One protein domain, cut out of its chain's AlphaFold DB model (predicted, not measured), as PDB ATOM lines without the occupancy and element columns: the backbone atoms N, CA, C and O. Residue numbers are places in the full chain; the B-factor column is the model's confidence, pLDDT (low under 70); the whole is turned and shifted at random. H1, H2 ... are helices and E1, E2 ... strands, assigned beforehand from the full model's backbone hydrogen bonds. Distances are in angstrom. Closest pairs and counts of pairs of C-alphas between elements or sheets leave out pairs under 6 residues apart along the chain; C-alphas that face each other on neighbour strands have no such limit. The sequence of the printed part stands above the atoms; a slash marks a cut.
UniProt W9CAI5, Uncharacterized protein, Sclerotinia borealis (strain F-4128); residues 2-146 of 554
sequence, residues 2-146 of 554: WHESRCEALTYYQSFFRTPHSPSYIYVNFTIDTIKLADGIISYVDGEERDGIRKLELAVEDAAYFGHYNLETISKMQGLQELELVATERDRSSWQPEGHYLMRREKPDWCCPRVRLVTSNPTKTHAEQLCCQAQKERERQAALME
ATOM      1  N   TRP A   2      51.033 -37.119  -2.102       31.53
ATOM      2  CA  TRP A   2      50.003 -36.573  -3.030       31.53
ATOM      3  C   TRP A   2      49.820 -37.325  -4.366       31.53
ATOM      4  O   TRP A   2      48.721 -37.353  -4.915       31.53
ATOM      5  N   HIS A   3      50.877 -37.945  -4.903       35.34
ATOM      6  CA  HIS A   3      50.763 -38.769  -6.113       35.34
ATOM      7  C   HIS A   3      50.103 -40.126  -5.819       35.34
ATOM      8  O   HIS A   3      49.341 -40.627  -6.639       35.34
ATOM      9  N   GLU A   4      50.334 -40.673  -4.624       43.44
ATOM     10  CA  GLU A   4      49.723 -41.926  -4.167       43.44
ATOM     11  C   GLU A   4      48.234 -41.737  -3.904       43.44
ATOM     12  O   GLU A   4      47.445 -42.506  -4.436       43.44
ATOM     13  N   SER A   5      47.828 -40.653  -3.231       52.31
ATOM     14  CA  SER A   5      46.410 -40.369  -2.967       52.31
ATOM     15  C   SER A   5      45.595 -40.175  -4.251       52.31
ATOM     16  O   SER A   5      44.433 -40.566  -4.312       52.31
ATOM     17  N   ARG A   6      46.195 -39.610  -5.312       53.50
ATOM     18  CA  ARG A   6      45.528 -39.496  -6.619       53.50
ATOM     19  C   ARG A   6      45.427 -40.848  -7.322       53.50
ATOM     20  O   ARG A   6      44.375 -41.146  -7.873       53.50
ATOM     21  N   CYS A   7      46.490 -41.649  -7.321       62.72
ATOM     22  CA  CYS A   7      46.449 -42.993  -7.900       62.72
ATOM     23  C   CYS A   7      45.442 -43.886  -7.168       62.72
ATOM     24  O   CYS A   7      44.686 -44.594  -7.821       62.72
ATOM     25  N   GLU A   8      45.383 -43.791  -5.841       71.00
ATOM     26  CA  GLU A   8      44.438 -44.511  -4.991       71.00
ATOM     27  C   GLU A   8      42.996 -44.065  -5.257       71.00
ATOM     28  O   GLU A   8      42.147 -44.904  -5.549       71.00
ATOM     29  N   ALA A   9      42.714 -42.760  -5.301       69.44
ATOM     30  CA  ALA A   9      41.389 -42.261  -5.673       69.44
ATOM     31  C   ALA A   9      40.974 -42.719  -7.084       69.44
ATOM     32  O   ALA A   9      39.848 -43.161  -7.287       69.44
ATOM     33  N   LEU A  10      41.889 -42.707  -8.057       76.25
ATOM     34  CA  LEU A  10      41.611 -43.179  -9.419       76.25
ATOM     35  C   LEU A  10      41.386 -44.698  -9.520       76.25
ATOM     36  O   LEU A  10      40.909 -45.157 -10.555       76.25
ATOM     37  N   THR A  11      41.675 -45.484  -8.474       79.50
ATOM     38  CA  THR A  11      41.237 -46.893  -8.424       79.50
ATOM     39  C   THR A  11      39.742 -47.032  -8.140       79.50
ATOM     40  O   THR A  11      39.124 -48.003  -8.576       79.50
ATOM     41  N   TYR A  12      39.147 -46.050  -7.456       80.44
ATOM     42  CA  TYR A  12      37.731 -46.048  -7.094       80.44
ATOM     43  C   TYR A  12      36.885 -45.167  -8.015       80.44
ATOM     44  O   TYR A  12      35.713 -45.462  -8.214       80.44
ATOM     45  N   TYR A  13      37.448 -44.100  -8.577       83.38
ATOM     46  CA  TYR A  13      36.713 -43.123  -9.376       83.38
ATOM     47  C   TYR A  13      36.996 -43.293 -10.871       83.38
ATOM     48  O   TYR A  13      38.150 -43.289 -11.300       83.38
ATOM     49  N   GLN A  14      35.938 -43.388 -11.677       84.50
ATOM     50  CA  GLN A  14      36.032 -43.503 -13.133       84.50
ATOM     51  C   GLN A  14      35.662 -42.175 -13.796       84.50
ATOM     52  O   GLN A  14      34.856 -41.408 -13.275       84.50
ATOM     53  N   SER A  15      36.270 -41.882 -14.944       85.38
ATOM     54  CA  SER A  15      35.929 -40.705 -15.745       85.38
ATOM     55  C   SER A  15      34.586 -40.926 -16.439       85.38
ATOM     56  O   SER A  15      34.532 -41.726 -17.372       85.38
ATOM     57  N   PHE A  16      33.540 -40.224 -16.001       74.31
ATOM     58  CA  PHE A  16      32.200 -40.358 -16.579       74.31
ATOM     59  C   PHE A  16      31.799 -39.120 -17.372       74.31
ATOM     60  O   PHE A  16      31.638 -39.224 -18.579       74.31
ATOM     61  N   PHE A  17      31.739 -37.942 -16.745       73.25
ATOM     62  CA  PHE A  17      31.203 -36.767 -17.432       73.25
ATOM     63  C   PHE A  17      32.258 -36.046 -18.257       73.25
ATOM     64  O   PHE A  17      33.302 -35.636 -17.733       73.25
ATOM     65  N   ARG A  18      31.952 -35.824 -19.535       69.44
ATOM     66  CA  ARG A  18      32.686 -34.894 -20.396       69.44
ATOM     67  C   ARG A  18      31.701 -34.084 -21.219       69.44
ATOM     68  O   ARG A  18      31.095 -34.591 -22.156       69.44
ATOM     69  N   THR A  19      31.587 -32.799 -20.913       61.00
ATOM     70  CA  THR A  19      30.732 -31.907 -21.698       61.00
ATOM     71  C   THR A  19      31.508 -31.341 -22.892       61.00
ATOM     72  O   THR A  19      32.735 -31.208 -22.831       61.00
ATOM     73  N   PRO A  20      30.832 -30.935 -23.982       57.66
ATOM     74  CA  PRO A  20      31.481 -30.214 -25.082       57.66
ATOM     75  C   PRO A  20      32.195 -28.929 -24.628       57.66
ATOM     76  O   PRO A  20      33.147 -28.488 -25.269       57.66
ATOM     77  N   HIS A  21      31.743 -28.344 -23.513       57.62
ATOM     78  CA  HIS A  21      32.226 -27.077 -22.966       57.62
ATOM     79  C   HIS A  21      33.335 -27.232 -21.911       57.62
ATOM     80  O   HIS A  21      34.029 -26.259 -21.625       57.62
ATOM     81  N   SER A  22      33.546 -28.434 -21.362       57.75
ATOM     82  CA  SER A  22      34.629 -28.731 -20.420       57.75
ATOM     83  C   SER A  22      35.412 -29.963 -20.886       57.75
ATOM     84  O   SER A  22      34.934 -31.090 -20.753       57.75
ATOM     85  N   PRO A  23      36.638 -29.796 -21.424       67.31
ATOM     86  CA  PRO A  23      37.447 -30.924 -21.887       67.31
ATOM     87  C   PRO A  23      37.969 -31.805 -20.741       67.31
ATOM     88  O   PRO A  23      38.532 -32.869 -21.004       67.31
ATOM     89  N   SER A  24      37.799 -31.364 -19.494       70.50
ATOM     90  CA  SER A  24      38.182 -32.088 -18.287       70.50
ATOM     91  C   SER A  24      37.098 -33.087 -17.892       70.50
ATOM     92  O   SER A  24      35.931 -32.725 -17.772       70.50
ATOM     93  N   TYR A  25      37.501 -34.335 -17.647       74.00
ATOM     94  CA  TYR A  25      36.610 -35.367 -17.124       74.00
ATOM     95  C   TYR A  25      36.209 -35.069 -15.679       74.00
ATOM     96  O   TYR A  25      37.065 -34.739 -14.853       74.00
ATOM     97  N   ILE A  26      34.932 -35.266 -15.362       79.75
ATOM     98  CA  ILE A  26      34.475 -35.389 -13.978       79.75
ATOM     99  C   ILE A  26      34.581 -36.864 -13.597       79.75
ATOM    100  O   ILE A  26      34.004 -37.744 -14.244       79.75
ATOM    101  N   TYR A  27      35.362 -37.124 -12.555       84.12
ATOM    102  CA  TYR A  27      35.570 -38.456 -12.013       84.12
ATOM    103  C   TYR A  27      34.514 -38.735 -10.951       84.12
ATOM    104  O   TYR A  27      34.394 -37.976  -9.993       84.12
ATOM    105  N   VAL A  28      33.754 -39.813 -11.124       87.06
ATOM    106  CA  VAL A  28      32.627 -40.171 -10.255       87.06
ATOM    107  C   VAL A  28      32.662 -41.669  -9.967       87.06
ATOM    108  O   VAL A  28      33.029 -42.474 -10.827       87.06
ATOM    109  N   ASN A  29      32.285 -42.057  -8.753       90.50
ATOM    110  CA  ASN A  29      31.982 -43.435  -8.405       90.50
ATOM    111  C   ASN A  29      30.494 -43.548  -8.075       90.50
ATOM    112  O   ASN A  29      30.086 -43.410  -6.924       90.50
ATOM    113  N   PHE A  30      29.671 -43.885  -9.069       89.06
ATOM    114  CA  PHE A  30      28.223 -43.989  -8.876       89.06
ATOM    115  C   PHE A  30      27.772 -45.069  -7.879       89.06
ATOM    116  O   PHE A  30      26.602 -45.109  -7.507       89.06
ATOM    117  N   THR A  31      28.664 -45.968  -7.452       86.88
ATOM    118  CA  THR A  31      28.340 -46.954  -6.410       86.88
ATOM    119  C   THR A  31      28.384 -46.333  -5.015       86.88
ATOM    120  O   THR A  31      27.626 -46.746  -4.137       86.88
ATOM    121  N   ILE A  32      29.267 -45.355  -4.810       87.94
ATOM    122  CA  ILE A  32      29.543 -44.762  -3.498       87.94
ATOM    123  C   ILE A  32      28.919 -43.368  -3.393       87.94
ATOM    124  O   ILE A  32      28.294 -43.051  -2.378       87.94
ATOM    125  N   ASP A  33      29.062 -42.560  -4.440       89.81
ATOM    126  CA  ASP A  33      28.697 -41.152  -4.436       89.81
ATOM    127  C   ASP A  33      27.185 -40.940  -4.568       89.81
ATOM    128  O   ASP A  33      26.470 -41.701  -5.222       89.81
ATOM    129  N   THR A  34      26.705 -39.857  -3.954       94.00
ATOM    130  CA  THR A  34      25.354 -39.320  -4.160       94.00
ATOM    131  C   THR A  34      25.459 -38.094  -5.050       94.00
ATOM    132  O   THR A  34      26.158 -37.139  -4.708       94.00
ATOM    133  N   ILE A  35      24.793 -38.134  -6.201       93.19
ATOM    134  CA  ILE A  35      24.821 -37.043  -7.174       93.19
ATOM    135  C   ILE A  35      23.744 -36.037  -6.794       93.19
ATOM    136  O   ILE A  35      22.597 -36.426  -6.605       93.19
ATOM    137  N   LYS A  36      24.112 -34.760  -6.667       93.94
ATOM    138  CA  LYS A  36      23.176 -33.674  -6.360       93.94
ATOM    139  C   LYS A  36      22.933 -32.838  -7.606       93.94
ATOM    140  O   LYS A  36      23.905 -32.332  -8.166       93.94
ATOM    141  N   LEU A  37      21.680 -32.685  -8.022       92.50
ATOM    142  CA  LEU A  37      21.298 -31.884  -9.188       92.50
ATOM    143  C   LEU A  37      20.095 -30.996  -8.852       92.50
ATOM    144  O   LEU A  37      19.282 -31.343  -7.999       92.50
ATOM    145  N   ALA A  38      19.965 -29.868  -9.549       90.56
ATOM    146  CA  ALA A  38      18.674 -29.200  -9.656       90.56
ATOM    147  C   ALA A  38      17.758 -30.041 -10.555       90.56
ATOM    148  O   ALA A  38      18.228 -30.663 -11.514       90.56
ATOM    149  N   ASP A  39      16.466 -30.083 -10.249       88.56
ATOM    150  CA  ASP A  39      15.501 -30.904 -10.977       88.56
ATOM    151  C   ASP A  39      15.429 -30.569 -12.479       88.56
ATOM    152  O   ASP A  39      15.409 -31.488 -13.294       88.56
ATOM    153  N   GLY A  40      15.541 -29.298 -12.875       86.56
ATOM    154  CA  GLY A  40      15.598 -28.886 -14.284       86.56
ATOM    155  C   GLY A  40      16.787 -29.463 -15.071       86.56
ATOM    156  O   GLY A  40      16.700 -29.655 -16.287       86.56
ATOM    157  N   ILE A  41      17.884 -29.815 -14.390       87.56
ATOM    158  CA  ILE A  41      19.106 -30.335 -15.026       87.56
ATOM    159  C   ILE A  41      18.947 -31.806 -15.431       87.56
ATOM    160  O   ILE A  41      19.605 -32.266 -16.365       87.56
ATOM    161  N   ILE A  42      18.063 -32.562 -14.774       88.25
ATOM    162  CA  ILE A  42      18.000 -34.017 -14.959       88.25
ATOM    163  C   ILE A  42      17.656 -34.429 -16.394       88.25
ATOM    164  O   ILE A  42      18.120 -35.462 -16.872       88.25
ATOM    165  N   SER A  43      16.882 -33.601 -17.096       85.81
ATOM    166  CA  SER A  43      16.490 -33.824 -18.490       85.81
ATOM    167  C   SER A  43      17.676 -33.825 -19.466       85.81
ATOM    168  O   SER A  43      17.573 -34.410 -20.544       85.81
ATOM    169  N   TYR A  44      18.803 -33.225 -19.074       84.50
ATOM    170  CA  TYR A  44      20.030 -33.147 -19.866       84.50
ATOM    171  C   TYR A  44      21.015 -34.284 -19.579       84.50
ATOM    172  O   TYR A  44      22.033 -34.382 -20.261       84.50
ATOM    173  N   VAL A  45      20.743 -35.129 -18.579       85.31
ATOM    174  CA  VAL A  45      21.583 -36.287 -18.258       85.31
ATOM    175  C   VAL A  45      21.033 -37.504 -18.999       85.31
ATOM    176  O   VAL A  45      19.950 -38.003 -18.685       85.31
ATOM    177  N   ASP A  46      21.776 -38.001 -19.985       85.88
ATOM    178  CA  ASP A  46      21.384 -39.141 -20.810       85.88
ATOM    179  C   ASP A  46      22.463 -40.242 -20.860       85.88
ATOM    180  O   ASP A  46      23.443 -40.238 -20.113       85.88
ATOM    181  N   GLY A  47      22.205 -41.271 -21.672       88.19
ATOM    182  CA  GLY A  47      23.154 -42.353 -21.936       88.19
ATOM    183  C   GLY A  47      23.647 -43.117 -20.700       88.19
ATOM    184  O   GLY A  47      22.910 -43.364 -19.744       88.19
ATOM    185  N   GLU A  48      24.919 -43.522 -20.758       85.81
ATOM    186  CA  GLU A  48      25.580 -44.316 -19.714       85.81
ATOM    187  C   GLU A  48      25.757 -43.543 -18.402       85.81
ATOM    188  O   GLU A  48      25.756 -44.144 -17.329       85.81
ATOM    189  N   GLU A  49      25.875 -42.214 -18.468       86.44
ATOM    190  CA  GLU A  49      26.006 -41.355 -17.290       86.44
ATOM    191  C   GLU A  49      24.724 -41.397 -16.459       86.44
ATOM    192  O   GLU A  49      24.774 -41.654 -15.257       86.44
ATOM    193  N   ARG A  50      23.566 -41.228 -17.113       91.12
ATOM    194  CA  ARG A  50      22.255 -41.325 -16.465       91.12
ATOM    195  C   ARG A  50      22.041 -42.694 -15.832       91.12
ATOM    196  O   ARG A  50      21.609 -42.790 -14.685       91.12
ATOM    197  N   ASP A  51      22.321 -43.746 -16.593       89.81
ATOM    198  CA  ASP A  51      22.047 -45.117 -16.168       89.81
ATOM    199  C   ASP A  51      23.069 -45.611 -15.127       89.81
ATOM    200  O   ASP A  51      22.790 -46.556 -14.385       89.81
ATOM    201  N   GLY A  52      24.221 -44.943 -15.018       90.94
ATOM    202  CA  GLY A  52      25.223 -45.182 -13.989       90.94
ATOM    203  C   GLY A  52      24.797 -44.714 -12.597       90.94
ATOM    204  O   GLY A  52      25.148 -45.375 -11.618       90.94
ATOM    205  N   ILE A  53      24.030 -43.621 -12.489       93.94
ATOM    206  CA  ILE A  53      23.646 -42.993 -11.212       93.94
ATOM    207  C   ILE A  53      22.794 -43.945 -10.363       93.94
ATOM    208  O   ILE A  53      21.678 -44.302 -10.736       93.94
ATOM    209  N   ARG A  54      23.290 -44.293  -9.166       95.69
ATOM    210  CA  ARG A  54      22.556 -45.136  -8.203       95.69
ATOM    211  C   ARG A  54      21.893 -44.361  -7.075       95.69
ATOM    212  O   ARG A  54      20.855 -44.798  -6.579       95.69
ATOM    213  N   LYS A  55      22.482 -43.236  -6.667       96.25
ATOM    214  CA  LYS A  55      21.987 -42.367  -5.596       96.25
ATOM    215  C   LYS A  55      21.887 -40.941  -6.114       96.25
ATOM    216  O   LYS A  55      22.900 -40.366  -6.516       96.25
ATOM    217  N   LEU A  56      20.679 -40.396  -6.107       95.44
ATOM    218  CA  LEU A  56      20.381 -39.071  -6.639       95.44
ATOM    219  C   LEU A  56      19.679 -38.227  -5.579       95.44
ATOM    220  O   LEU A  56      18.714 -38.678  -4.970       95.44
ATOM    221  N   GLU A  57      20.144 -37.001  -5.395       95.56
ATOM    222  CA  GLU A  57      19.489 -35.962  -4.608       95.56
ATOM    223  C   GLU A  57      19.077 -34.835  -5.557       95.56
ATOM    224  O   GLU A  57      19.917 -34.281  -6.270       95.56
ATOM    225  N   LEU A  58      17.787 -34.513  -5.591       94.19
ATOM    226  CA  LEU A  58      17.248 -33.439  -6.414       94.19
ATOM    227  C   LEU A  58      16.780 -32.293  -5.542       94.19
ATOM    228  O   LEU A  58      15.922 -32.486  -4.683       94.19
ATOM    229  N   ALA A  59      17.318 -31.106  -5.799       92.81
ATOM    230  CA  ALA A  59      16.721 -29.870  -5.326       92.81
ATOM    231  C   ALA A  59      15.499 -29.582  -6.204       92.81
ATOM    232  O   ALA A  59      15.645 -29.357  -7.406       92.81
ATOM    233  N   VAL A  60      14.315 -29.673  -5.605       91.56
ATOM    234  CA  VAL A  60      13.030 -29.492  -6.279       91.56
ATOM    235  C   VAL A  60      12.468 -28.141  -5.860       91.56
ATOM    236  O   VAL A  60      12.225 -27.921  -4.670       91.56
ATOM    237  N   GLU A  61      12.292 -27.244  -6.829       86.88
ATOM    238  CA  GLU A  61      11.718 -25.915  -6.581       86.88
ATOM    239  C   GLU A  61      10.207 -25.967  -6.372       86.88
ATOM    240  O   GLU A  61       9.710 -25.208  -5.552       86.88
ATOM    241  N   ASP A  62       9.513 -26.867  -7.080       85.38
ATOM    242  CA  ASP A  62       8.070 -27.082  -6.963       85.38
ATOM    243  C   ASP A  62       7.755 -28.578  -6.838       85.38
ATOM    244  O   ASP A  62       7.724 -29.356  -7.803       85.38
ATOM    245  N   ALA A  63       7.522 -29.001  -5.598       81.19
ATOM    246  CA  ALA A  63       7.273 -30.402  -5.289       81.19
ATOM    247  C   ALA A  63       5.951 -30.934  -5.874       81.19
ATOM    248  O   ALA A  63       5.847 -32.129  -6.176       81.19
ATOM    249  N   ALA A  64       4.950 -30.067  -6.059       78.88
ATOM    250  CA  ALA A  64       3.640 -30.462  -6.569       78.88
ATOM    251  C   ALA A  64       3.714 -30.854  -8.049       78.88
ATOM    252  O   ALA A  64       3.085 -31.828  -8.469       78.88
ATOM    253  N   TYR A  65       4.537 -30.146  -8.823       82.19
ATOM    254  CA  TYR A  65       4.689 -30.380 -10.257       82.19
ATOM    255  C   TYR A  65       5.815 -31.349 -10.630       82.19
ATOM    256  O   TYR A  65       5.865 -31.810 -11.775       82.19
ATOM    257  N   PHE A  66       6.673 -31.738  -9.684       85.94
ATOM    258  CA  PHE A  66       7.792 -32.651  -9.944       85.94
ATOM    259  C   PHE A  66       7.377 -33.933 -10.681       85.94
ATOM    260  O   PHE A  66       8.032 -34.359 -11.637       85.94
ATOM    261  N   GLY A  67       6.257 -34.538 -10.267       83.06
ATOM    262  CA  GLY A  67       5.728 -35.754 -10.886       83.06
ATOM    263  C   GLY A  67       5.365 -35.571 -12.364       83.06
ATOM    264  O   GLY A  67       5.556 -36.487 -13.157       83.06
ATOM    265  N   HIS A  68       4.907 -34.384 -12.759       81.12
ATOM    266  CA  HIS A  68       4.503 -34.107 -14.136       81.12
ATOM    267  C   HIS A  68       5.692 -33.911 -15.080       81.12
ATOM    268  O   HIS A  68       5.636 -34.362 -16.222       81.12
ATOM    269  N   TYR A  69       6.765 -33.269 -14.613       86.00
ATOM    270  CA  TYR A  69       7.894 -32.904 -15.473       86.00
ATOM    271  C   TYR A  69       9.046 -33.910 -15.441       86.00
ATOM    272  O   TYR A  69       9.635 -34.212 -16.478       86.00
ATOM    273  N   ASN A  70       9.362 -34.463 -14.268       90.31
ATOM    274  CA  ASN A  70      10.614 -35.198 -14.071       90.31
ATOM    275  C   ASN A  70      10.429 -36.711 -13.922       90.31
ATOM    276  O   ASN A  70      11.388 -37.467 -14.103       90.31
ATOM    277  N   LEU A  71       9.206 -37.187 -13.658       89.12
ATOM    278  CA  LEU A  71       8.945 -38.612 -13.436       89.12
ATOM    279  C   LEU A  71       9.281 -39.471 -14.659       89.12
ATOM    280  O   LEU A  71       9.806 -40.576 -14.512       89.12
ATOM    281  N   GLU A  72       9.026 -38.975 -15.873       89.56
ATOM    282  CA  GLU A  72       9.369 -39.719 -17.084       89.56
ATOM    283  C   GLU A  72      10.886 -39.928 -17.193       89.56
ATOM    284  O   GLU A  72      11.329 -41.048 -17.463       89.56
ATOM    285  N   THR A  73      11.677 -38.891 -16.926       91.50
ATOM    286  CA  THR A  73      13.143 -38.946 -16.950       91.50
ATOM    287  C   THR A  73      13.680 -39.880 -15.871       91.50
ATOM    288  O   THR A  73      14.451 -40.789 -16.178       91.50
ATOM    289  N   ILE A  74      13.190 -39.739 -14.638       93.38
ATOM    290  CA  ILE A  74      13.543 -40.599 -13.503       93.38
ATOM    291  C   ILE A  74      13.208 -42.067 -13.794       93.38
ATOM    292  O   ILE A  74      14.014 -42.958 -13.527       93.38
ATOM    293  N   SER A  75      12.058 -42.334 -14.420       91.88
ATOM    294  CA  SER A  75      11.646 -43.698 -14.765       91.88
ATOM    295  C   SER A  75      12.538 -44.382 -15.805       91.88
ATOM    296  O   SER A  75      12.517 -45.606 -15.925       91.88
ATOM    297  N   LYS A  76      13.328 -43.605 -16.557       92.25
ATOM    298  CA  LYS A  76      14.299 -44.115 -17.533       92.25
ATOM    299  C   LYS A  76      15.663 -44.424 -16.901       92.25
ATOM    300  O   LYS A  76      16.471 -45.067 -17.561       92.25
ATOM    301  N   MET A  77      15.918 -44.014 -15.652       93.44
ATOM    302  CA  MET A  77      17.188 -44.249 -14.951       93.44
ATOM    303  C   MET A  77      17.251 -45.677 -14.395       93.44
ATOM    304  O   MET A  77      16.852 -45.939 -13.261       93.44
ATOM    305  N   GLN A  78      17.748 -46.622 -15.193       90.38
ATOM    306  CA  GLN A  78      17.708 -48.048 -14.836       90.38
ATOM    307  C   GLN A  78      18.572 -48.409 -13.617       90.38
ATOM    308  O   GLN A  78      18.262 -49.362 -12.904       90.38
ATOM    309  N   GLY A  79      19.653 -47.659 -13.377       92.06
ATOM    310  CA  GLY A  79      20.566 -47.880 -12.256       92.06
ATOM    311  C   GLY A  79      20.140 -47.229 -10.941       92.06
ATOM    312  O   GLY A  79      20.778 -47.495  -9.921       92.06
ATOM    313  N   LEU A  80      19.087 -46.404 -10.941       95.19
ATOM    314  CA  LEU A  80      18.713 -45.593  -9.787       95.19
ATOM    315  C   LEU A  80      18.114 -46.457  -8.669       95.19
ATOM    316  O   LEU A  80      17.106 -47.134  -8.852       95.19
ATOM    317  N   GLN A  81      18.736 -46.418  -7.491       95.06
ATOM    318  CA  GLN A  81      18.352 -47.203  -6.312       95.06
ATOM    319  C   GLN A  81      17.776 -46.322  -5.202       95.06
ATOM    320  O   GLN A  81      16.837 -46.727  -4.517       95.06
ATOM    321  N   GLU A  82      18.317 -45.115  -5.031       94.81
ATOM    322  CA  GLU A  82      17.916 -44.161  -3.995       94.81
ATOM    323  C   GLU A  82      17.684 -42.785  -4.621       94.81
ATOM    324  O   GLU A  82      18.523 -42.289  -5.375       94.81
ATOM    325  N   LEU A  83      16.543 -42.178  -4.296       94.31
ATOM    326  CA  LEU A  83      16.161 -40.847  -4.749       94.31
ATOM    327  C   LEU A  83      15.771 -40.000  -3.538       94.31
ATOM    328  O   LEU A  83      14.841 -40.338  -2.809       94.31
ATOM    329  N   GLU A  84      16.462 -38.894  -3.320       93.75
ATOM    330  CA  GLU A  84      16.144 -37.925  -2.280       93.75
ATOM    331  C   GLU A  84      15.646 -36.643  -2.938       93.75
ATOM    332  O   GLU A  84      16.352 -36.035  -3.734       93.75
ATOM    333  N   LEU A  85      14.405 -36.257  -2.657       92.12
ATOM    334  CA  LEU A  85      13.828 -35.015  -3.155       92.12
ATOM    335  C   LEU A  85      13.877 -33.992  -2.026       92.12
ATOM    336  O   LEU A  85      13.242 -34.175  -0.981       92.12
ATOM    337  N   VAL A  86      14.663 -32.945  -2.238       90.81
ATOM    338  CA  VAL A  86      14.869 -31.852  -1.296       90.81
ATOM    339  C   VAL A  86      13.999 -30.685  -1.738       90.81
ATOM    340  O   VAL A  86      14.324 -30.006  -2.707       90.81
ATOM    341  N   ALA A  87      12.885 -30.479  -1.037       85.88
ATOM    342  CA  ALA A  87      11.942 -29.401  -1.319       85.88
ATOM    343  C   ALA A  87      12.111 -28.244  -0.325       85.88
ATOM    344  O   ALA A  87      12.528 -28.439   0.828       85.88
ATOM    345  N   THR A  88      11.762 -27.035  -0.764       79.06
ATOM    346  CA  THR A  88      11.698 -25.868   0.121       79.06
ATOM    347  C   THR A  88      10.497 -25.975   1.072       79.06
ATOM    348  O   THR A  88       9.500 -26.633   0.778       79.06
ATOM    349  N   GLU A  89      10.577 -25.362   2.262       70.44
ATOM    350  CA  GLU A  89       9.536 -25.497   3.303       70.44
ATOM    351  C   GLU A  89       8.142 -25.025   2.859       70.44
ATOM    352  O   GLU A  89       7.147 -25.480   3.429       70.44
ATOM    353  N   ARG A  90       8.062 -24.160   1.840       69.56
ATOM    354  CA  ARG A  90       6.799 -23.618   1.320       69.56
ATOM    355  C   ARG A  90       5.922 -24.689   0.655       69.56
ATOM    356  O   ARG A  90       4.703 -24.590   0.744       69.56
ATOM    357  N   ASP A  91       6.511 -25.764   0.130       64.81
ATOM    358  CA  ASP A  91       5.783 -26.774  -0.656       64.81
ATOM    359  C   ASP A  91       5.351 -28.006   0.142       64.81
ATOM    360  O   ASP A  91       4.791 -28.968  -0.390       64.81
ATOM    361  N   ARG A  92       5.588 -28.017   1.457       63.25
ATOM    362  CA  ARG A  92       5.279 -29.195   2.276       63.25
ATOM    363  C   ARG A  92       3.779 -29.512   2.317       63.25
ATOM    364  O   ARG A  92       3.415 -30.670   2.506       63.25
ATOM    365  N   SER A  93       2.917 -28.505   2.175       62.19
ATOM    366  CA  SER A  93       1.456 -28.661   2.218       62.19
ATOM    367  C   SER A  93       0.842 -29.104   0.892       62.19
ATOM    368  O   SER A  93      -0.223 -29.719   0.911       62.19
ATOM    369  N   SER A  94       1.487 -28.819  -0.243       62.53
ATOM    370  CA  SER A  94       0.993 -29.227  -1.566       62.53
ATOM    371  C   SER A  94       1.300 -30.698  -1.860       62.53
ATOM    372  O   SER A  94       0.580 -31.350  -2.619       62.53
ATOM    373  N   TRP A  95       2.309 -31.266  -1.193       62.84
ATOM    374  CA  TRP A  95       2.692 -32.661  -1.363       62.84
ATOM    375  C   TRP A  95       1.954 -33.587  -0.392       62.84
ATOM    376  O   TRP A  95       2.348 -33.783   0.759       62.84
ATOM    377  N   GLN A  96       0.847 -34.181  -0.849       57.25
ATOM    378  CA  GLN A  96       0.130 -35.157  -0.031       57.25
ATOM    379  C   GLN A  96       0.978 -36.427   0.211       57.25
ATOM    380  O   GLN A  96       1.689 -36.878  -0.693       57.25
ATOM    381  N   PRO A  97       0.864 -37.079   1.389       51.12
ATOM    382  CA  PRO A  97       1.578 -38.321   1.729       51.12
ATOM    383  C   PRO A  97       1.363 -39.482   0.743       51.12
ATOM    384  O   PRO A  97       2.103 -40.467   0.755       51.12
ATOM    385  N   GLU A  98       0.360 -39.374  -0.127       50.66
ATOM    386  CA  GLU A  98       0.056 -40.323  -1.194       50.66
ATOM    387  C   GLU A  98       1.001 -40.218  -2.409       50.66
ATOM    388  O   GLU A  98       0.907 -41.038  -3.321       50.66
ATOM    389  N   GLY A  99       1.960 -39.282  -2.431       51.06
ATOM    390  CA  GLY A  99       2.935 -39.131  -3.525       51.06
ATOM    391  C   GLY A  99       3.751 -40.398  -3.836       51.06
ATOM    392  O   GLY A  99       4.047 -40.679  -4.998       51.06
ATOM    393  N   HIS A 100       4.019 -41.241  -2.827       50.56
ATOM    394  CA  HIS A 100       4.618 -42.578  -3.015       50.56
ATOM    395  C   HIS A 100       3.720 -43.530  -3.833       50.56
ATOM    396  O   HIS A 100       4.215 -44.403  -4.545       50.56
ATOM    397  N   TYR A 101       2.396 -43.361  -3.766       49.41
ATOM    398  CA  TYR A 101       1.420 -44.174  -4.498       49.41
ATOM    399  C   TYR A 101       1.170 -43.681  -5.929       49.41
ATOM    400  O   TYR A 101       0.870 -44.502  -6.800       49.41
ATOM    401  N   LEU A 102       1.325 -42.379  -6.194       53.81
ATOM    402  CA  LEU A 102       1.175 -41.795  -7.534       53.81
ATOM    403  C   LEU A 102       2.232 -42.332  -8.510       53.81
ATOM    404  O   LEU A 102       1.884 -42.821  -9.583       53.81
ATOM    405  N   MET A 103       3.500 -42.378  -8.093       59.88
ATOM    406  CA  MET A 103       4.601 -42.826  -8.958       59.88
ATOM    407  C   MET A 103       4.487 -44.291  -9.411       59.88
ATOM    408  O   MET A 103       4.857 -44.633 -10.533       59.88
ATOM    409  N   ARG A 104       3.949 -45.174  -8.560       57.62
ATOM    410  CA  ARG A 104       3.818 -46.608  -8.872       57.62
ATOM    411  C   ARG A 104       2.578 -46.933  -9.711       57.62
ATOM    412  O   ARG A 104       2.541 -47.974 -10.362       57.62
ATOM    413  N   ARG A 105       1.558 -46.065  -9.692       61.38
ATOM    414  CA  ARG A 105       0.322 -46.239 -10.472       61.38
ATOM    415  C   ARG A 105       0.533 -46.006 -11.963       61.38
ATOM    416  O   ARG A 105      -0.077 -46.708 -12.762       61.38
ATOM    417  N   GLU A 106       1.384 -45.053 -12.325       64.56
ATOM    418  CA  GLU A 106       1.583 -44.666 -13.725       64.56
ATOM    419  C   GLU A 106       2.533 -45.603 -14.484       64.56
ATOM    420  O   GLU A 106       2.377 -45.780 -15.692       64.56
ATOM    421  N   LYS A 107       3.486 -46.247 -13.792       72.25
ATOM    422  CA  LYS A 107       4.441 -47.191 -14.397       72.25
ATOM    423  C   LYS A 107       4.665 -48.428 -13.515       72.25
ATOM    424  O   LYS A 107       5.619 -48.460 -12.741       72.25
ATOM    425  N   PRO A 108       3.822 -49.471 -13.631       69.44
ATOM    426  CA  PRO A 108       3.899 -50.653 -12.766       69.44
ATOM    427  C   PRO A 108       5.175 -51.484 -12.967       69.44
ATOM    428  O   PRO A 108       5.623 -52.135 -12.024       69.44
ATOM    429  N   ASP A 109       5.775 -51.428 -14.161       76.75
ATOM    430  CA  ASP A 109       7.009 -52.152 -14.503       76.75
ATOM    431  C   ASP A 109       8.282 -51.427 -14.040       76.75
ATOM    432  O   ASP A 109       9.388 -51.957 -14.156       76.75
ATOM    433  N   TRP A 110       8.152 -50.202 -13.523       80.31
ATOM    434  CA  TRP A 110       9.291 -49.440 -13.042       80.31
ATOM    435  C   TRP A 110       9.702 -49.918 -11.644       80.31
ATOM    436  O   TRP A 110       8.926 -49.856 -10.685       80.31
ATOM    437  N   CYS A 111      10.952 -50.373 -11.514       80.81
ATOM    438  CA  CYS A 111      11.595 -50.636 -10.228       80.81
ATOM    439  C   CYS A 111      11.823 -49.308  -9.492       80.81
ATOM    440  O   CYS A 111      12.906 -48.737  -9.547       80.81
ATOM    441  N   CYS A 112      10.771 -48.806  -8.846       81.62
ATOM    442  CA  CYS A 112      10.784 -47.524  -8.154       81.62
ATOM    443  C   CYS A 112      11.927 -47.477  -7.116       81.62
ATOM    444  O   CYS A 112      11.999 -48.377  -6.266       81.62
ATOM    445  N   PRO A 113      12.818 -46.465  -7.169       87.44
ATOM    446  CA  PRO A 113      13.892 -46.312  -6.201       87.44
ATOM    447  C   PRO A 113      13.318 -46.008  -4.817       87.44
ATOM    448  O   PRO A 113      12.161 -45.613  -4.652       87.44
ATOM    449  N   ARG A 114      14.148 -46.141  -3.785       85.12
ATOM    450  CA  ARG A 114      13.775 -45.691  -2.447       85.12
ATOM    451  C   ARG A 114      13.695 -44.164  -2.439       85.12
ATOM    452  O   ARG A 114      14.726 -43.504  -2.360       85.12
ATOM    453  N   VAL A 115      12.475 -43.626  -2.489       85.12
ATOM    454  CA  VAL A 115      12.238 -42.176  -2.458       85.12
ATOM    455  C   VAL A 115      12.156 -41.657  -1.020       85.12
ATOM    456  O   VAL A 115      11.354 -42.151  -0.219       85.12
ATOM    457  N   ARG A 116      12.963 -40.645  -0.693       84.88
ATOM    458  CA  ARG A 116      12.890 -39.875   0.558       84.88
ATOM    459  C   ARG A 116      12.589 -38.417   0.247       84.88
ATOM    460  O   ARG A 116      13.185 -37.849  -0.654       84.88
ATOM    461  N   LEU A 117      11.685 -37.830   1.022       80.69
ATOM    462  CA  LEU A 117      11.387 -36.404   0.970       80.69
ATOM    463  C   LEU A 117      12.083 -35.738   2.148       80.69
ATOM    464  O   LEU A 117      11.872 -36.152   3.294       80.69
ATOM    465  N   VAL A 118      12.928 -34.754   1.872       83.12
ATOM    466  CA  VAL A 118      13.694 -34.041   2.894       83.12
ATOM    467  C   VAL A 118      13.447 -32.548   2.746       83.12
ATOM    468  O   VAL A 118      13.401 -32.012   1.646       83.12
ATOM    469  N   THR A 119      13.221 -31.871   3.867       77.88
ATOM    470  CA  THR A 119      13.096 -30.414   3.893       77.88
ATOM    471  C   THR A 119      14.486 -29.803   3.951       77.88
ATOM    472  O   THR A 119      15.329 -30.267   4.723       77.88
ATOM    473  N   SER A 120      14.722 -28.742   3.176       71.88
ATOM    474  CA  SER A 120      16.006 -28.024   3.172       71.88
ATOM    475  C   SER A 120      16.417 -27.498   4.560       71.88
ATOM    476  O   SER A 120      17.608 -27.347   4.828       71.88
ATOM    477  N   ASN A 121      15.454 -27.334   5.476       62.19
ATOM    478  CA  ASN A 121      15.674 -27.058   6.893       62.19
ATOM    479  C   ASN A 121      15.298 -28.275   7.763       62.19
ATOM    480  O   ASN A 121      14.111 -28.568   7.955       62.19
ATOM    481  N   PRO A 122      16.263 -29.007   8.345       49.09
ATOM    482  CA  PRO A 122      15.953 -29.931   9.421       49.09
ATOM    483  C   PRO A 122      15.622 -29.117  10.679       49.09
ATOM    484  O   PRO A 122      16.460 -28.383  11.206       49.09
ATOM    485  N   THR A 123      14.406 -29.263  11.210       49.72
ATOM    486  CA  THR A 123      14.107 -28.811  12.580       49.72
ATOM    487  C   THR A 123      15.159 -29.391  13.541       49.72
ATOM    488  O   THR A 123      15.553 -30.552  13.397       49.72
ATOM    489  N   LYS A 124      15.647 -28.581  14.498       44.50
ATOM    490  CA  LYS A 124      16.813 -28.872  15.370       44.50
ATOM    491  C   LYS A 124      16.873 -30.310  15.900       44.50
ATOM    492  O   LYS A 124      17.933 -30.926  15.906       44.50
ATOM    493  N   THR A 125      15.723 -30.872  16.251       45.09
ATOM    494  CA  THR A 125      15.574 -32.218  16.811       45.09
ATOM    495  C   THR A 125      15.997 -33.347  15.858       45.09
ATOM    496  O   THR A 125      16.438 -34.398  16.314       45.09
ATOM    497  N   HIS A 126      15.886 -33.159  14.536       45.97
ATOM    498  CA  HIS A 126      16.253 -34.170  13.534       45.97
ATOM    499  C   HIS A 126      17.726 -34.061  13.102       45.97
ATOM    500  O   HIS A 126      18.376 -35.074  12.843       45.97
ATOM    501  N   ALA A 127      18.288 -32.845  13.093       47.84
ATOM    502  CA  ALA A 127      19.718 -32.623  12.857       47.84
ATOM    503  C   ALA A 127      20.583 -33.226  13.982       47.84
ATOM    504  O   ALA A 127      21.603 -33.862  13.710       47.84
ATOM    505  N   GLU A 128      20.130 -33.106  15.234       47.41
ATOM    506  CA  GLU A 128      20.768 -33.734  16.399       47.41
ATOM    507  C   GLU A 128      20.752 -35.271  16.304       47.41
ATOM    508  O   GLU A 128      21.762 -35.925  16.576       47.41
ATOM    509  N   GLN A 129      19.648 -35.865  15.831       51.62
ATOM    510  CA  GLN A 129      19.552 -37.315  15.617       51.62
ATOM    511  C   GLN A 129      20.462 -37.811  14.483       51.62
ATOM    512  O   GLN A 129      21.136 -38.830  14.654       51.62
ATOM    513  N   LEU A 130      20.538 -37.086  13.361       48.94
ATOM    514  CA  LEU A 130      21.427 -37.425  12.243       48.94
ATOM    515  C   LEU A 130      22.912 -37.294  12.620       48.94
ATOM    516  O   LEU A 130      23.703 -38.161  12.249       48.94
ATOM    517  N   CYS A 131      23.288 -36.284  13.415       48.03
ATOM    518  CA  CYS A 131      24.646 -36.172  13.963       48.03
ATOM    519  C   CYS A 131      24.993 -37.352  14.880       48.03
ATOM    520  O   CYS A 131      26.042 -37.975  14.706       48.03
ATOM    521  N   CYS A 132      24.101 -37.724  15.805       48.81
ATOM    522  CA  CYS A 132      24.309 -38.895  16.661       48.81
ATOM    523  C   CYS A 132      24.445 -40.202  15.864       48.81
ATOM    524  O   CYS A 132      25.206 -41.090  16.255       48.81
ATOM    525  N   GLN A 133      23.718 -40.338  14.753       57.25
ATOM    526  CA  GLN A 133      23.767 -41.532  13.912       57.25
ATOM    527  C   GLN A 133      25.053 -41.587  13.073       57.25
ATOM    528  O   GLN A 133      25.719 -42.620  13.054       57.25
ATOM    529  N   ALA A 134      25.474 -40.464  12.482       55.47
ATOM    530  CA  ALA A 134      26.738 -40.355  11.752       55.47
ATOM    531  C   ALA A 134      27.966 -40.591  12.652       55.47
ATOM    532  O   ALA A 134      28.951 -41.189  12.217       55.47
ATOM    533  N   GLN A 135      27.899 -40.171  13.919       59.34
ATOM    534  CA  GLN A 135      28.961 -40.411  14.895       59.34
ATOM    535  C   GLN A 135      29.086 -41.899  15.258       59.34
ATOM    536  O   GLN A 135      30.191 -42.437  15.241       59.34
ATOM    537  N   LYS A 136      27.960 -42.598  15.463       67.69
ATOM    538  CA  LYS A 136      27.946 -44.059  15.664       67.69
ATOM    539  C   LYS A 136      28.465 -44.838  14.452       67.69
ATOM    540  O   LYS A 136      29.126 -45.863  14.624       67.69
ATOM    541  N   GLU A 137      28.180 -44.375  13.235       57.69
ATOM    542  CA  GLU A 137      28.688 -44.996  12.005       57.69
ATOM    543  C   GLU A 137      30.210 -44.794  11.864       57.69
ATOM    544  O   GLU A 137      30.926 -45.731  11.506       57.69
ATOM    545  N   ARG A 138      30.726 -43.606  12.226       58.06
ATOM    546  CA  ARG A 138      32.171 -43.318  12.285       58.06
ATOM    547  C   ARG A 138      32.898 -44.173  13.315       58.06
ATOM    548  O   ARG A 138      33.957 -44.703  13.004       58.06
ATOM    549  N   GLU A 139      32.334 -44.344  14.507       64.44
ATOM    550  CA  GLU A 139      32.911 -45.206  15.548       64.44
ATOM    551  C   GLU A 139      32.940 -46.679  15.108       64.44
ATOM    552  O   GLU A 139      33.925 -47.378  15.343       64.44
ATOM    553  N   ARG A 140      31.917 -47.143  14.371       63.09
ATOM    554  CA  ARG A 140      31.916 -48.474  13.738       63.09
ATOM    555  C   ARG A 140      32.974 -48.622  12.646       63.09
ATOM    556  O   ARG A 140      33.611 -49.668  12.577       63.09
ATOM    557  N   GLN A 141      33.159 -47.610  11.798       52.81
ATOM    558  CA  GLN A 141      34.185 -47.633  10.749       52.81
ATOM    559  C   GLN A 141      35.605 -47.547  11.324       52.81
ATOM    560  O   GLN A 141      36.495 -48.234  10.833       52.81
ATOM    561  N   ALA A 142      35.809 -46.773  12.394       56.53
ATOM    562  CA  ALA A 142      37.080 -46.706  13.112       56.53
ATOM    563  C   ALA A 142      37.432 -48.052  13.772       56.53
ATOM    564  O   ALA A 142      38.562 -48.510  13.641       56.53
ATOM    565  N   ALA A 143      36.451 -48.739  14.370       58.97
ATOM    566  CA  ALA A 143      36.631 -50.086  14.923       58.97
ATOM    567  C   ALA A 143      36.915 -51.163  13.853       58.97
ATOM    568  O   ALA A 143      37.456 -52.220  14.163       58.97
ATOM    569  N   LEU A 144      36.561 -50.909  12.587       49.78
ATOM    570  CA  LEU A 144      36.860 -51.783  11.446       49.78
ATOM    571  C   LEU A 144      38.241 -51.516  10.820       49.78
ATOM    572  O   LEU A 144      38.752 -52.389  10.122       49.78
ATOM    573  N   MET A 145      38.851 -50.351  11.069       45.97
ATOM    574  CA  MET A 145      40.169 -49.969  10.534       45.97
ATOM    575  C   MET A 145      41.355 -50.355  11.434       45.97
ATOM    576  O   MET A 145      42.502 -50.124  11.059       45.97
ATOM    577  N   GLU A 146      41.125 -51.003  12.577       42.28
ATOM    578  CA  GLU A 146      42.179 -51.460  13.501       42.28
ATOM    579  C   GLU A 146      42.861 -52.777  13.054       42.28
ATOM    580  O   GLU A 146      43.296 -53.597  13.861       42.28
TER     581      GLU A 146
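AT A GLANCE: This is residues 2 to 146 of the 554 residues of an uncharacterized protein of Sclerotinia borealis (strain F-4128) (UniProt W9CAI5). A parallel sheet of four strands, E3 to E6, makes a wall: the short helices H2 to H6 lie to one side of it, and its other face is bare. Beyond its edge strand E3 lies the hairpin E1 and E2, from which residues 2 to 8 of H1 stick out, while the long helix H7 stands away from the bare face. The 145 printed residues run H1 E1 E2 E3 H2 H3 E4 H4 H5 E5 H6 E6 H7, seven named helices and six named strands, class mixed. The larger sheet has the order E3 E4 E5 E6. The whole is only just loose, close to compact, with a radius of gyration of the C-alphas of 17.9 A and spans of 50 by 43 by 29 A.

HOW THE PARTS SIT: Start at H1, residues 2 to 12, which is near E2, residues 22 to 28, with 5 pairs of C-alphas within 10 A. E2 forms an antiparallel hairpin with E1, residues 14 to 19; look for N 26 and O 17 at 2.9 A. Next find E3, residues 35 to 38, parallel to E4, residues 55 to 60, at 19 degrees, with N 57 and O 35 at 2.8 A. H2, residues 39 to 44, is on the sheet at a height of 5.7 A, over none of its strands; the closest C-alphas of H2 and E4 are those of Asp 39 and Val 60, 5.5 A. H3, residues 47 to 52, comes closest to E1 at the C-alphas of Glu 49 and Phe 16, 6.3 A. H4, residues 66 to 69, and H5, residues 71 to 75, meet only through their link. H2 and H5 are close but not clearly touching, with the C-alphas of Ser 43 and Thr 73 6.3 A apart. E5, residues 82 to 87, is parallel to E4, with N 58 and O 84 at 2.8 A, and to E6, residues 114 to 119, with N 85 and O 116 at 2.8 A. H6, residues 99 to 106, only grazes the sheet, with residues 99 to 100. E3 H2 H3 E4, E4 H4 H5 E5 and E5 H6 E6 are strand-helix-strand units, parallel neighbour strands joined through helices, each crossover right-handed. H7, residues 124 to 144, is not on the sheet. Every O i to N i+4 pair is within hydrogen-bond range in H3 and H5, against 6 of 7 in H1, 0 of 2 in H2, 1 of 4 in H6 and 16 of 17 in H7, and H4 is too short for one; of O i to N i+3 pairs H2 has 2 of 3 and H6 2 of 5.

IN THESE COORDINATES: Find C-alpha 2 at (50.003, -36.573, -3.030); from there H1 runs 16.0 A. E4 starts at C-alpha 55, (21.987, -42.367, -5.596), and runs 15.7 A; E6 runs 16.6 A. H7 runs 30.7 A to C-alpha 144 at (36.860, -51.783, 11.446).

THE WHOLE: The C-alphas farthest apart, of His 3 and Arg 105, are 51.2 A apart. The printed part has no cut; E5 to H6 is the one long link, of 11 residues. Mean pLDDT of the printed part is 74.2, with 57 residues under 70, among them 90 to 106 and 121 to 146.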